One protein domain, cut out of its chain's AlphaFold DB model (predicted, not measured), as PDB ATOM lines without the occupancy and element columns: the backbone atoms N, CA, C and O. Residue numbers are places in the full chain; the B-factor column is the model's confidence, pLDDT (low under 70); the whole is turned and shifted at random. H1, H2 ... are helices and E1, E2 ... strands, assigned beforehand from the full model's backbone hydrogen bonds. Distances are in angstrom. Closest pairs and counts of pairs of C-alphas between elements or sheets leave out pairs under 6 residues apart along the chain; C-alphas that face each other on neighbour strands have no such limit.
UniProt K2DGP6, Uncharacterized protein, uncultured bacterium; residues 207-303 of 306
ATOM      1  N   ILE A 207      77.128 -75.671 -27.956       86.38
ATOM      2  CA  ILE A 207      76.258 -74.740 -28.694       86.38
ATOM      3  C   ILE A 207      76.460 -73.278 -28.271       86.38
ATOM      4  O   ILE A 207      76.380 -72.390 -29.111       86.38
ATOM      5  N   GLN A 208      76.757 -73.013 -26.994       86.12
ATOM      6  CA  GLN A 208      77.044 -71.656 -26.521       86.12
ATOM      7  C   GLN A 208      78.347 -71.138 -27.124       86.12
ATOM      8  O   GLN A 208      78.383 -70.022 -27.627       86.12
ATOM      9  N   LEU A 209      79.383 -71.978 -27.151       81.88
ATOM     10  CA  LEU A 209      80.670 -71.644 -27.763       81.88
ATOM     11  C   LEU A 209      80.533 -71.433 -29.279       81.88
ATOM     12  O   LEU A 209      81.115 -70.501 -29.828       81.88
ATOM     13  N   ALA A 210      79.697 -72.236 -29.944       83.12
ATOM     14  CA  ALA A 210      79.381 -72.057 -31.358       83.12
ATOM     15  C   ALA A 210      78.661 -70.730 -31.646       83.12
ATOM     16  O   ALA A 210      78.996 -70.030 -32.600       83.12
ATOM     17  N   VAL A 211      77.677 -70.370 -30.817       87.88
ATOM     18  CA  VAL A 211      76.952 -69.098 -30.939       87.88
ATOM     19  C   VAL A 211      77.874 -67.910 -30.677       87.88
ATOM     20  O   VAL A 211      77.795 -66.920 -31.398       87.88
ATOM     21  N   GLU A 212      78.772 -68.007 -29.697       84.44
ATOM     22  CA  GLU A 212      79.786 -66.981 -29.445       84.44
ATOM     23  C   GLU A 212      80.679 -66.775 -30.674       84.44
ATOM     24  O   GLU A 212      80.796 -65.648 -31.154       84.44
ATOM     25  N   ALA A 213      81.211 -67.856 -31.252       79.62
ATOM     26  CA  ALA A 213      82.044 -67.793 -32.453       79.62
ATOM     27  C   ALA A 213      81.304 -67.219 -33.677       79.62
ATOM     28  O   ALA A 213      81.888 -66.486 -34.479       79.62
ATOM     29  N   TYR A 214      80.013 -67.519 -33.827       86.38
ATOM     30  CA  TYR A 214      79.174 -66.932 -34.870       86.38
ATOM     31  C   TYR A 214      78.961 -65.428 -34.661       86.38
ATOM     32  O   TYR A 214      79.166 -64.624 -35.575       86.38
ATOM     33  N   LEU A 215      78.572 -65.023 -33.451       82.88
ATOM     34  CA  LEU A 215      78.297 -63.622 -33.131       82.88
ATOM     35  C   LEU A 215      79.567 -62.766 -33.083       82.88
ATOM     36  O   LEU A 215      79.482 -61.547 -33.200       82.88
ATOM     37  N   ASP A 216      80.744 -63.377 -32.966       75.88
ATOM     38  CA  ASP A 216      82.027 -62.682 -33.093       75.88
ATOM     39  C   ASP A 216      82.270 -62.125 -34.499       75.88
ATOM     40  O   ASP A 216      82.935 -61.101 -34.645       75.88
ATOM     41  N   ASN A 217      81.738 -62.784 -35.530       70.88
ATOM     42  CA  ASN A 217      81.866 -62.341 -36.922       70.88
ATOM     43  C   ASN A 217      80.587 -61.667 -37.437       70.88
ATOM     44  O   ASN A 217      80.626 -60.899 -38.393       70.88
ATOM     45  N   THR A 218      79.459 -61.915 -36.772       80.44
ATOM     46  CA  THR A 218      78.144 -61.366 -37.118       80.44
ATOM     47  C   THR A 218      77.413 -60.911 -35.848       80.44
ATOM     48  O   THR A 218      76.489 -61.590 -35.403       80.44
ATOM     49  N   PRO A 219      77.788 -59.761 -35.245       82.81
ATOM     50  CA  PRO A 219      77.246 -59.320 -33.950       82.81
ATOM     51  C   PRO A 219      75.725 -59.148 -33.934       82.81
ATOM     52  O   PRO A 219      75.059 -59.446 -32.941       82.81
ATOM     53  N   GLU A 220      75.158 -58.716 -35.061       85.00
ATOM     54  CA  GLU A 220      73.712 -58.583 -35.244       85.00
ATOM     55  C   GLU A 220      73.056 -59.820 -35.875       85.00
ATOM     56  O   GLU A 220      71.859 -59.810 -36.168       85.00
ATOM     57  N   GLY A 221      73.812 -60.911 -36.008       85.69
ATOM     58  CA  GLY A 221      73.389 -62.171 -36.600       85.69
ATOM     59  C   GLY A 221      72.127 -62.761 -35.970       85.69
ATOM     60  O   GLY A 221      71.797 -62.541 -34.801       85.69
ATOM     61  N   ASN A 222      71.407 -63.532 -36.779       92.06
ATOM     62  CA  ASN A 222      70.176 -64.219 -36.402       92.06
ATOM     63  C   ASN A 222      70.329 -65.747 -36.520       92.06
ATOM     64  O   ASN A 222      71.378 -66.246 -36.932       92.06
ATOM     65  N   LYS A 223      69.270 -66.488 -36.170       94.31
ATOM     66  CA  LYS A 223      69.229 -67.959 -36.232       94.31
ATOM     67  C   LYS A 223      69.527 -68.518 -37.628       94.31
ATOM     68  O   LYS A 223      70.268 -69.487 -37.739       94.31
ATOM     69  N   ALA A 224      68.985 -67.909 -38.683       90.38
ATOM     70  CA  ALA A 224      69.202 -68.384 -40.049       90.38
ATOM     71  C   ALA A 224      70.683 -68.279 -40.446       90.38
ATOM     72  O   ALA A 224      71.261 -69.259 -40.905       90.38
ATOM     73  N   GLY A 225      71.320 -67.135 -40.174       89.06
ATOM     74  CA  GLY A 225      72.755 -66.974 -40.415       89.06
ATOM     75  C   GLY A 225      73.613 -67.897 -39.544       89.06
ATOM     76  O   GLY A 225      74.628 -68.404 -40.014       89.06
ATOM     77  N   PHE A 226      73.178 -68.198 -38.313       92.19
ATOM     78  CA  PHE A 226      73.865 -69.158 -37.447       92.19
ATOM     79  C   PHE A 226      73.837 -70.571 -38.038       92.19
ATOM     80  O   PHE A 226      74.841 -71.279 -37.996       92.19
ATOM     81  N   TYR A 227      72.712 -70.983 -38.625       92.50
ATOM     82  CA  TYR A 227      72.617 -72.273 -39.301       92.50
ATOM     83  C   TYR A 227      73.527 -72.363 -40.521       92.50
ATOM     84  O   TYR A 227      74.200 -73.380 -40.685       92.50
ATOM     85  N   THR A 228      73.592 -71.310 -41.340       88.94
ATOM     86  CA  THR A 228      74.531 -71.241 -42.469       88.94
ATOM     87  C   THR A 228      75.972 -71.357 -41.979       88.94
ATOM     88  O   THR A 228      76.689 -72.252 -42.419       88.94
ATOM     89  N   PHE A 229      76.350 -70.546 -40.986       88.00
ATOM     90  CA  PHE A 229      77.665 -70.603 -40.345       88.00
ATOM     91  C   PHE A 229      78.007 -72.023 -39.887       88.00
ATOM     92  O   PHE A 229      79.055 -72.558 -40.239       88.00
ATOM     93  N   LEU A 230      77.109 -72.658 -39.133       85.12
ATOM     94  CA  LEU A 230      77.375 -73.957 -38.534       85.12
ATOM     95  C   LEU A 230      77.476 -75.070 -39.590       85.12
ATOM     96  O   LEU A 230      78.342 -75.933 -39.477       85.12
ATOM     97  N   LYS A 231      76.652 -75.030 -40.645       85.38
ATOM     98  CA  LYS A 231      76.755 -75.963 -41.779       85.38
ATOM     99  C   LYS A 231      78.093 -75.859 -42.493       85.38
ATOM    100  O   LYS A 231      78.656 -76.890 -42.857       85.38
ATOM    101  N   ASP A 232      78.588 -74.642 -42.686       79.00
ATOM    102  CA  ASP A 232      79.883 -74.429 -43.320       79.00
ATOM    103  C   ASP A 232      81.002 -74.978 -42.433       79.00
ATOM    104  O   ASP A 232      81.845 -75.714 -42.934       79.00
ATOM    105  N   GLN A 233      80.949 -74.744 -41.114       74.00
ATOM    106  CA  GLN A 233      81.936 -75.283 -40.168       74.00
ATOM    107  C   GLN A 233      81.927 -76.818 -40.081       74.00
ATOM    108  O   GLN A 233      82.995 -77.421 -40.005       74.00
ATOM    109  N   ILE A 234      80.756 -77.466 -40.119       74.06
ATOM    110  CA  ILE A 234      80.640 -78.940 -40.089       74.06
ATOM    111  C   ILE A 234      81.241 -79.576 -41.353       74.06
ATOM    112  O   ILE A 234      81.785 -80.675 -41.294       74.06
ATOM    113  N   LYS A 235      81.155 -78.895 -42.504       66.69
ATOM    114  CA  LYS A 235      81.687 -79.387 -43.787       66.69
ATOM    115  C   LYS A 235      83.194 -79.193 -43.946       66.69
ATOM    116  O   LYS A 235      83.763 -79.723 -44.902       66.69
ATOM    117  N   LEU A 236      83.843 -78.416 -43.076       53.28
ATOM    118  CA  LEU A 236      85.273 -78.172 -43.201       53.28
ATOM    119  C   LEU A 236      86.058 -79.469 -42.934       53.28
ATOM    120  O   LEU A 236      85.899 -80.076 -41.879       53.28
ATOM    121  N   PRO A 237      86.988 -79.860 -43.825       40.41
ATOM    122  CA  PRO A 237      87.874 -81.007 -43.607       40.41
ATOM    123  C   PRO A 237      88.979 -80.727 -42.568       40.41
ATOM    124  O   PRO A 237      89.874 -81.548 -42.387       40.41
ATOM    125  N   LYS A 238      88.970 -79.550 -41.924       47.66
ATOM    126  CA  LYS A 238      89.957 -79.105 -40.932       47.66
ATOM    127  C   LYS A 238      89.290 -78.838 -39.590       47.66
ATOM    128  O   LYS A 238      88.210 -78.261 -39.530       47.66
ATOM    129  N   GLU A 239      89.990 -79.206 -38.526       49.69
ATOM    130  CA  GLU A 239      89.547 -79.045 -37.145       49.69
ATOM    131  C   GLU A 239      89.449 -77.563 -36.751       49.69
ATOM    132  O   GLU A 239      90.447 -76.845 -36.696       49.69
ATOM    133  N   VAL A 240      88.233 -77.103 -36.451       56.62
ATOM    134  CA  VAL A 240      87.985 -75.817 -35.785       56.62
ATOM    135  C   VAL A 240      87.565 -76.111 -34.349       56.62
ATOM    136  O   VAL A 240      86.502 -76.687 -34.136       56.62
ATOM    137  N   ILE A 241      88.413 -75.752 -33.385       57.62
ATOM    138  CA  ILE A 241      88.283 -76.110 -31.965       57.62
ATOM    139  C   ILE A 241      87.136 -75.341 -31.295       57.62
ATOM    140  O   ILE A 241      87.086 -74.114 -31.357       57.62
ATOM    141  N   LEU A 242      86.259 -76.060 -30.594       60.72
ATOM    142  CA  LEU A 242      85.172 -75.501 -29.780       60.72
ATOM    143  C   LEU A 242      85.383 -75.698 -28.288       60.72
ATOM    144  O   LEU A 242      85.154 -74.779 -27.511       60.72
ATOM    145  N   LYS A 243      85.727 -76.922 -27.875       60.75
ATOM    146  CA  LYS A 243      85.657 -77.389 -26.485       60.75
ATOM    147  C   LYS A 243      86.613 -78.583 -26.336       60.75
ATOM    148  O   LYS A 243      86.592 -79.453 -27.177       60.75
ATOM    149  N   GLU A 244      87.453 -78.621 -25.297       54.81
ATOM    150  CA  GLU A 244      88.438 -79.714 -25.043       54.81
ATOM    151  C   GLU A 244      89.444 -79.939 -26.168       54.81
ATOM    152  O   GLU A 244      89.952 -81.038 -26.306       54.81
ATOM    153  N   ASP A 245      89.756 -78.899 -26.944       53.84
ATOM    154  CA  ASP A 245      90.570 -79.033 -28.158       53.84
ATOM    155  C   ASP A 245      89.875 -79.868 -29.265       53.84
ATOM    156  O   ASP A 245      90.465 -80.145 -30.302       53.84
ATOM    157  N   GLU A 246      88.585 -80.193 -29.093       53.28
ATOM    158  CA  GLU A 246      87.758 -80.955 -30.033       53.28
ATOM    159  C   GLU A 246      87.012 -80.025 -31.007       53.28
ATOM    160  O   GLU A 246      86.625 -78.894 -30.674       53.28
ATOM    161  N   SER A 247      86.812 -80.500 -32.242       62.00
ATOM    162  CA  SER A 247      86.348 -79.680 -33.365       62.00
ATOM    163  C   SER A 247      84.821 -79.598 -33.529       62.00
ATOM    164  O   SER A 247      84.072 -80.372 -32.935       62.00
ATOM    165  N   TYR A 248      84.323 -78.693 -34.387       66.00
ATOM    166  CA  TYR A 248      82.890 -78.636 -34.754       66.00
ATOM    167  C   TYR A 248      82.353 -79.977 -35.247       66.00
ATOM    168  O   TYR A 248      81.276 -80.385 -34.818       66.00
ATOM    169  N   ALA A 249      83.118 -80.679 -36.080       62.94
ATOM    170  CA  ALA A 249      82.740 -81.986 -36.609       62.94
ATOM    171  C   ALA A 249      82.668 -83.076 -35.527       62.94
ATOM    172  O   ALA A 249      81.966 -84.067 -35.711       62.94
ATOM    173  N   TYR A 250      83.351 -82.895 -34.391       66.62
ATOM    174  CA  TYR A 250      83.238 -83.799 -33.249       66.62
ATOM    175  C   TYR A 250      81.899 -83.621 -32.528       66.62
ATOM    176  O   TYR A 250      81.201 -84.598 -32.268       66.62
ATOM    177  N   PHE A 251      81.469 -82.383 -32.270       72.12
ATOM    178  CA  PHE A 251      80.244 -82.132 -31.502       72.12
ATOM    179  C   PHE A 251      78.965 -82.117 -32.332       72.12
ATOM    180  O   PHE A 251      77.927 -82.566 -31.841       72.12
ATOM    181  N   PHE A 252      79.006 -81.584 -33.551       81.00
ATOM    182  CA  PHE A 252      77.822 -81.264 -34.340       81.00
ATOM    183  C   PHE A 252      77.687 -82.193 -35.544       81.00
ATOM    184  O   PHE A 252      78.604 -82.339 -36.347       81.00
ATOM    185  N   LYS A 253      76.506 -82.801 -35.669       81.62
ATOM    186  CA  LYS A 253      76.174 -83.776 -36.708       81.62
ATOM    187  C   LYS A 253      75.516 -83.133 -37.922       81.62
ATOM    188  O   LYS A 253      75.876 -83.428 -39.056       81.62
ATOM    189  N   ASP A 254      74.483 -82.329 -37.682       85.12
ATOM    190  CA  ASP A 254      73.632 -81.776 -38.737       85.12
ATOM    191  C   ASP A 254      72.873 -80.536 -38.243       85.12
ATOM    192  O   ASP A 254      72.688 -80.326 -37.041       85.12
ATOM    193  N   VAL A 255      72.394 -79.734 -39.192       90.19
ATOM    194  CA  VAL A 255      71.566 -78.552 -38.955       90.19
ATOM    195  C   VAL A 255      70.351 -78.590 -39.874       90.19
ATOM    196  O   VAL A 255      70.469 -78.567 -41.104       90.19
ATOM    197  N   LYS A 256      69.158 -78.586 -39.278       90.19
ATOM    198  CA  LYS A 256      67.880 -78.513 -39.993       90.19
ATOM    199  C   LYS A 256      67.302 -77.110 -39.847       90.19
ATOM    200  O   LYS A 256      66.985 -76.677 -38.749       90.19
ATOM    201  N   GLU A 257      67.153 -76.405 -40.964       88.12
ATOM    202  CA  GLU A 257      66.781 -74.981 -40.952       88.12
ATOM    203  C   GLU A 257      65.276 -74.719 -40.852       88.12
ATOM    204  O   GLU A 257      64.883 -73.603 -40.521       88.12
ATOM    205  N   LYS A 258      64.430 -75.707 -41.177       85.88
ATOM    206  CA  LYS A 258      62.966 -75.569 -41.211       85.88
ATOM    207  C   LYS A 258      62.273 -76.895 -40.891       85.88
ATOM    208  O   LYS A 258      62.850 -77.964 -41.087       85.88
ATOM    209  N   GLY A 259      61.002 -76.810 -40.497       84.94
ATOM    210  CA  GLY A 259      60.110 -77.953 -40.278       84.94
ATOM    211  C   GLY A 259      60.045 -78.409 -38.819       84.94
ATOM    212  O   GLY A 259      60.663 -77.818 -37.941       84.94
ATOM    213  N   SER A 260      59.311 -79.491 -38.552       83.19
ATOM    214  CA  SER A 260      59.140 -80.050 -37.196       83.19
ATOM    215  C   SER A 260      60.436 -80.572 -36.562       83.19
ATOM    216  O   SER A 260      60.472 -80.847 -35.368       83.19
ATOM    217  N   GLN A 261      61.494 -80.709 -37.361       85.94
ATOM    218  CA  GLN A 261      62.831 -81.138 -36.951       85.94
ATOM    219  C   GLN A 261      63.838 -79.980 -36.927       85.94
ATOM    220  O   GLN A 261      65.042 -80.221 -36.876       85.94
ATOM    221  N   GLU A 262      63.376 -78.728 -37.003       92.19
ATOM    222  CA  GLU A 262      64.264 -77.569 -37.001       92.19
ATOM    223  C   GLU A 262      65.176 -77.554 -35.763       92.19
ATOM    224  O   GLU A 262      64.718 -77.677 -34.622       92.19
ATOM    225  N   GLY A 263      66.475 -77.368 -35.990       90.62
ATOM    226  CA  GLY A 263      67.454 -77.212 -34.928       90.62
ATOM    227  C   GLY A 263      68.839 -77.745 -35.274       90.62
ATOM    228  O   GLY A 263      69.165 -78.027 -36.430       90.62
ATOM    229  N   VAL A 264      69.654 -77.888 -34.232       91.44
ATOM    230  CA  VAL A 264      71.034 -78.376 -34.306       91.44
ATOM    231  C   VAL A 264      71.127 -79.745 -33.648       91.44
ATOM    232  O   VAL A 264      70.716 -79.920 -32.499       91.44
ATOM    233  N   TYR A 265      71.699 -80.700 -34.375       88.56
ATOM    234  CA  TYR A 265      71.910 -82.070 -33.928       88.56
ATOM    235  C   TYR A 265      73.370 -82.298 -33.554       88.56
ATOM    236  O   TYR A 265      74.282 -81.852 -34.250       88.56
ATOM    237  N   LEU A 266      73.583 -83.029 -32.467       82.12
ATOM    238  CA  LEU A 266      74.890 -83.368 -31.922       82.12
ATOM    239  C   LEU A 266      75.256 -84.828 -32.229       82.12
ATOM    240  O   LEU A 266      74.375 -85.686 -32.348       82.12
ATOM    241  N   ASN A 267      76.556 -85.121 -32.308       69.19
ATOM    242  CA  ASN A 267      77.061 -86.501 -32.380       69.19
ATOM    243  C   ASN A 267      76.973 -87.230 -31.028       69.19
ATOM    244  O   ASN A 267      76.912 -88.454 -30.992       69.19
ATOM    245  N   HIS A 268      76.928 -86.470 -29.930       74.88
ATOM    246  CA  HIS A 268      76.918 -86.957 -28.550       74.88
ATOM    247  C   HIS A 268      75.761 -86.338 -27.752       74.88
ATOM    248  O   HIS A 268      75.122 -85.391 -28.226       74.88
ATOM    249  N   PRO A 269      75.463 -86.830 -26.533       72.00
ATOM    250  CA  PRO A 269      74.420 -86.230 -25.719       72.00
ATOM    251  C   PRO A 269      74.723 -84.777 -25.364       72.00
ATOM    252  O   PRO A 269      75.843 -84.427 -24.993       72.00
ATOM    253  N   LYS A 270      73.692 -83.934 -25.427       76.38
ATOM    254  CA  LYS A 270      73.710 -82.579 -24.887       76.38
ATOM    255  C   LYS A 270      73.920 -82.623 -23.380       76.38
ATOM    256  O   LYS A 270      73.595 -83.613 -22.716       76.38
ATOM    257  N   GLU A 271      74.446 -81.537 -22.832       73.12
ATOM    258  CA  GLU A 271      74.904 -81.506 -21.449       73.12
ATOM    259  C   GLU A 271      73.790 -81.921 -20.476       73.12
ATOM    260  O   GLU A 271      72.672 -81.399 -20.498       73.12
ATOM    261  N   GLY A 272      74.099 -82.900 -19.622       69.69
ATOM    262  CA  GLY A 272      73.168 -83.408 -18.614       69.69
ATOM    263  C   GLY A 272      72.028 -84.279 -19.155       69.69
ATOM    264  O   GLY A 272      71.078 -84.543 -18.415       69.69
ATOM    265  N   LYS A 273      72.079 -84.738 -20.415       75.06
ATOM    266  CA  LYS A 273      71.105 -85.684 -20.980       75.06
ATOM    267  C   LYS A 273      71.729 -87.045 -21.268       75.06
ATOM    268  O   LYS A 273      72.909 -87.158 -21.570       75.06
ATOM    269  N   LYS A 274      70.902 -88.084 -21.155       74.88
ATOM    270  CA  LYS A 274      71.236 -89.472 -21.501       74.88
ATOM    271  C   LYS A 274      70.608 -89.828 -22.846       74.88
ATOM    272  O   LYS A 274      69.557 -89.282 -23.168       74.88
ATOM    273  N   GLU A 275      71.193 -90.776 -23.572       73.25
ATOM    274  CA  GLU A 275      70.730 -91.213 -24.905       73.25
ATOM    275  C   GLU A 275      69.272 -91.696 -24.946       73.25
ATOM    276  O   GLU A 275      68.623 -91.656 -25.985       73.25
ATOM    277  N   SER A 276      68.712 -92.094 -23.803       73.88
ATOM    278  CA  SER A 276      67.321 -92.535 -23.689       73.88
ATOM    279  C   SER A 276      66.273 -91.415 -23.793       73.88
ATOM    280  O   SER A 276      65.081 -91.712 -23.867       73.88
ATOM    281  N   TYR A 277      66.662 -90.133 -23.779       73.50
ATOM    282  CA  TYR A 277      65.716 -89.010 -23.841       73.50
ATOM    283  C   TYR A 277      65.468 -88.558 -25.285       73.50
ATOM    284  O   TYR A 277      66.429 -88.200 -25.938       73.50
ATOM    285  N   PRO A 278      64.229 -88.394 -25.781       68.44
ATOM    286  CA  PRO A 278      63.971 -88.043 -27.190       68.44
ATOM    287  C   PRO A 278      64.699 -86.799 -27.743       68.44
ATOM    288  O   PRO A 278      64.951 -86.723 -28.938       68.44
ATOM    289  N   ALA A 279      65.074 -85.841 -26.887       73.94
ATOM    290  CA  ALA A 279      65.825 -84.632 -27.253       73.94
ATOM    291  C   ALA A 279      67.293 -84.662 -26.780       73.94
ATOM    292  O   ALA A 279      67.881 -83.611 -26.510       73.94
ATOM    293  N   TRP A 280      67.866 -85.850 -26.572       78.56
ATOM    294  CA  TRP A 280      69.166 -86.033 -25.928       78.56
ATOM    295  C   TRP A 280      70.329 -85.421 -26.699       78.56
ATOM    296  O   TRP A 280      71.279 -85.011 -26.056       78.56
ATOM    297  N   ASN A 281      70.258 -85.300 -28.021       83.31
ATOM    298  CA  ASN A 281      71.314 -84.741 -28.870       83.31
ATOM    299  C   ASN A 281      70.807 -83.602 -29.767       83.31
ATOM    300  O   ASN A 281      71.352 -83.370 -30.840       83.31
ATOM    301  N   HIS A 282      69.739 -82.914 -29.362       88.88
ATOM    302  CA  HIS A 282      69.082 -81.906 -30.194       88.88
ATOM    303  C   HIS A 282      68.802 -80.622 -29.411       88.88
ATOM    304  O   HIS A 282      68.281 -80.662 -28.286       88.88
ATOM    305  N   TYR A 283      69.160 -79.493 -30.028       90.50
ATOM    306  CA  TYR A 283      68.690 -78.157 -29.665       90.50
ATOM    307  C   TYR A 283      67.660 -77.716 -30.692       90.50
ATOM    308  O   TYR A 283      67.977 -77.642 -31.880       90.50
ATOM    309  N   SER A 284      66.450 -77.408 -30.234       92.38
ATOM    310  CA  SER A 284      65.384 -76.915 -31.104       92.38
ATOM    311  C   SER A 284      65.722 -75.538 -31.676       92.38
ATOM    312  O   SER A 284      66.558 -74.805 -31.139       92.38
ATOM    313  N   GLY A 285      65.037 -75.146 -32.752       91.12
ATOM    314  CA  GLY A 285      65.180 -73.795 -33.296       91.12
ATOM    315  C   GLY A 285      64.864 -72.682 -32.290       91.12
ATOM    316  O   GLY A 285      65.452 -71.601 -32.370       91.12
ATOM    317  N   ASP A 286      63.995 -72.933 -31.313       92.25
ATOM    318  CA  ASP A 286      63.691 -71.969 -30.253       92.25
ATOM    319  C   ASP A 286      64.811 -71.897 -29.210       92.25
ATOM    320  O   ASP A 286      65.199 -70.796 -28.810       92.25
ATOM    321  N   ASP A 287      65.412 -73.039 -28.852       91.50
ATOM    322  CA  ASP A 287      66.592 -73.079 -27.978       91.50
ATOM    323  C   ASP A 287      67.740 -72.260 -28.581       91.50
ATOM    324  O   ASP A 287      68.352 -71.429 -27.906       91.50
ATOM    325  N   VAL A 288      68.004 -72.453 -29.877       92.12
ATOM    326  CA  VAL A 288      69.066 -71.750 -30.609       92.12
ATOM    327  C   VAL A 288      68.796 -70.243 -30.653       92.12
ATOM    328  O   VAL A 288      69.679 -69.453 -30.311       92.12
ATOM    329  N   SER A 289      67.572 -69.826 -31.001       92.81
ATOM    330  CA  SER A 289      67.168 -68.410 -30.964       92.81
ATOM    331  C   SER A 289      67.350 -67.793 -29.577       92.81
ATOM    332  O   SER A 289      67.828 -66.659 -29.454       92.81
ATOM    333  N   GLY A 290      66.980 -68.533 -28.528       93.06
ATOM    334  CA  GLY A 290      67.107 -68.105 -27.141       93.06
ATOM    335  C   GLY A 290      68.562 -67.903 -26.724       93.06
ATOM    336  O   GLY A 290      68.889 -66.885 -26.111       93.06
ATOM    337  N   ILE A 291      69.452 -68.825 -27.106       92.31
ATOM    338  CA  ILE A 291      70.892 -68.729 -26.823       92.31
ATOM    339  C   ILE A 291      71.506 -67.522 -27.545       92.31
ATOM    340  O   ILE A 291      72.194 -66.730 -26.901       92.31
ATOM    341  N   ILE A 292      71.201 -67.321 -28.833       90.56
ATOM    342  CA  ILE A 292      71.663 -66.156 -29.611       90.56
ATOM    343  C   ILE A 292      71.202 -64.852 -28.958       90.56
ATOM    344  O   ILE A 292      72.003 -63.949 -28.720       90.56
ATOM    345  N   SER A 293      69.916 -64.753 -28.623       92.00
ATOM    346  CA  SER A 293      69.341 -63.541 -28.030       92.00
ATOM    347  C   SER A 293      69.958 -63.223 -26.668       92.00
ATOM    348  O   SER A 293      70.274 -62.067 -26.376       92.00
ATOM    349  N   LYS A 294      70.168 -64.254 -25.841       89.94
ATOM    350  CA  LYS A 294      70.822 -64.120 -24.537       89.94
ATOM    351  C   LYS A 294      72.262 -63.641 -24.687       89.94
ATOM    352  O   LYS A 294      72.670 -62.740 -23.960       89.94
ATOM    353  N   GLU A 295      73.006 -64.190 -25.639       87.38
ATOM    354  CA  GLU A 295      74.398 -63.808 -25.863       87.38
ATOM    355  C   GLU A 295      74.528 -62.384 -26.421       87.38
ATOM    356  O   GLU A 295      75.316 -61.591 -25.906       87.38
ATOM    357  N   LYS A 296      73.672 -61.985 -27.372       86.38
ATOM    358  CA  LYS A 296      73.594 -60.587 -27.834       86.38
ATOM    359  C   LYS A 296      73.314 -59.622 -26.678       86.38
ATOM    360  O   LYS A 296      73.944 -58.569 -26.587       86.38
ATOM    361  N   LYS A 297      72.402 -59.983 -25.765       86.50
ATOM    362  CA  LYS A 297      72.112 -59.185 -24.565       86.50
ATOM    363  C   LYS A 297      73.336 -59.072 -23.650       86.50
ATOM    364  O   LYS A 297      73.654 -57.961 -23.238       86.50
ATOM    365  N   ASN A 298      74.031 -60.181 -23.382       79.69
ATOM    366  CA  ASN A 298      75.241 -60.195 -22.551       79.69
ATOM    367  C   ASN A 298      76.326 -59.257 -23.104       79.69
ATOM    368  O   ASN A 298      76.946 -58.508 -22.350       79.69
ATOM    369  N   ARG A 299      76.526 -59.263 -24.428       76.38
ATOM    370  CA  ARG A 299      77.514 -58.408 -25.104       76.38
ATOM    371  C   ARG A 299      77.182 -56.923 -24.975       76.38
ATOM    372  O   ARG A 299      78.074 -56.134 -24.683       76.38
ATOM    373  N   ARG A 300      75.904 -56.549 -25.101       75.75
ATOM    374  CA  ARG A 300      75.443 -55.161 -24.901       75.75
ATOM    375  C   ARG A 300      75.639 -54.683 -23.464       75.75
ATOM    376  O   ARG A 300      76.065 -53.562 -23.249       75.75
ATOM    377  N   THR A 301      75.407 -55.538 -22.468       67.62
ATOM    378  CA  THR A 301      75.659 -55.184 -21.058       67.62
ATOM    379  C   THR A 301      77.140 -55.009 -20.704       67.62
ATOM    380  O   THR A 301      77.441 -54.383 -19.694       67.62
ATOM    381  N   LEU A 302      78.062 -55.548 -21.509       55.72
ATOM    382  CA  LEU A 302      79.515 -55.434 -21.306       55.72
ATOM    383  C   LEU A 302      80.146 -54.239 -22.041       55.72
ATOM    384  O   LEU A 302      81.302 -53.912 -21.781       55.72
ATOM    385  N   GLN A 303      79.402 -53.580 -22.931       46.09
ATOM    386  CA  GLN A 303      79.792 -52.331 -23.581       46.09
ATOM    387  C   GLN A 303      78.803 -51.236 -23.161       46.09
ATOM    388  O   GLN A 303      77.823 -51.013 -23.871       46.09
TER     389      GLN A 303
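Overview. This is residues 207 to 303 of the 306 residues of an uncharacterized protein of uncultured bacterium (UniProt K2DGP6). A small antiparallel sheet of three strands, E2, E3 and E4, has helices over one face, where H2 slants across it and the long H4 rises from it, with H1 crossing both of them. A long loop, residues 267 to 281, lies on the other side of the sheet from these helices, and a small loop around E1 sits near the start of H1 and beside the short H3. The printed part has 97 residues, with four named helices and four named strands in the order H1 H2 E1 H3 E2 E3 E4 H4, and its class is mixed, helices and strands. The whole is compact, with a radius of gyration of the C-alphas of 13.2 A and spans of 42 by 30 by 25 A.

Arrangement. The sheet runs E2, residues 252 to 256, E3, residues 263 to 266, and E4, residues 282 to 284, a meander, each strand the antiparallel neighbour of the one before. E2 and E3 form a hairpin, with N 253 and O 265 2.8 A apart and N 263 and O 256 2.9 A apart, within hydrogen-bond range. E3 and E4 form another, with N 264 and O 283 2.9 A apart. H2, residues 223 to 235, and H4, residues 285 to 302, are on the same face of the sheet, giving two layers, helices on one face of a sheet. H2 has a height over the sheet of 8.8 A and runs slantwise to the strands, at 42 degrees to E2 on the local plane; its closest C-alphas to E2 are those of Tyr 227 and Val 255, 6.4 A apart. H4 lies over E4 and stands up from the sheet, its line rising 58 degrees. H2, the hub, touches H4 with residue 223 alone, the closest C-alphas being those of Lys 223 and Ser 289, 5.7 A apart; their lines are about perpendicular, at 77 degrees. H1, residues 207 to 217, touches H4 at a steep tilt of 57 degrees, the same way, closest at the C-alphas of Val 211 and Ile 292, 6.2 A. H1 also touches H2, about perpendicular at 79 degrees, closest at the C-alphas of Tyr 214 and Phe 226, 6.3 A. H3, residues 248 to 251, touches H2, closest at the C-alphas of Ile 234 and Ala 249, 5.1 A. H1 and H3 only graze the sheet, each only just on it with 5 pairs of C-alphas within 10 A. E1, residues 241 to 243, pairs with no named strand, but is paired antiparallel with residues 246 to 247. In H2 and H4 every O i to N i+4 pair is within hydrogen-bond range, in H1 6 of 7, and H3 is too short for such a pair.

Along the chain. E2 is 11.8 A long, E3 10.1 A, E4 6.3 A and E1 6.2 A. H4 is 26.2 A long, H2 18.5 A, H1 15.9 A and H3 5.5 A. C-alpha 207, where H1 begins, is at (76.258, -74.740, -28.694); C-alpha 302, where H4 ends, is at (79.515, -55.434, -21.306).

Size, cuts and confidence. The two C-alphas farthest apart are those of Ser 276 and Gln 303, 42.1 A. The printed part has no cut. The link from E3 to E4, 15 residues, is long. The mean pLDDT of the printed part is 78.5; residues 235 to 250, 267, 272, 278 and 301 to 303 are under 70.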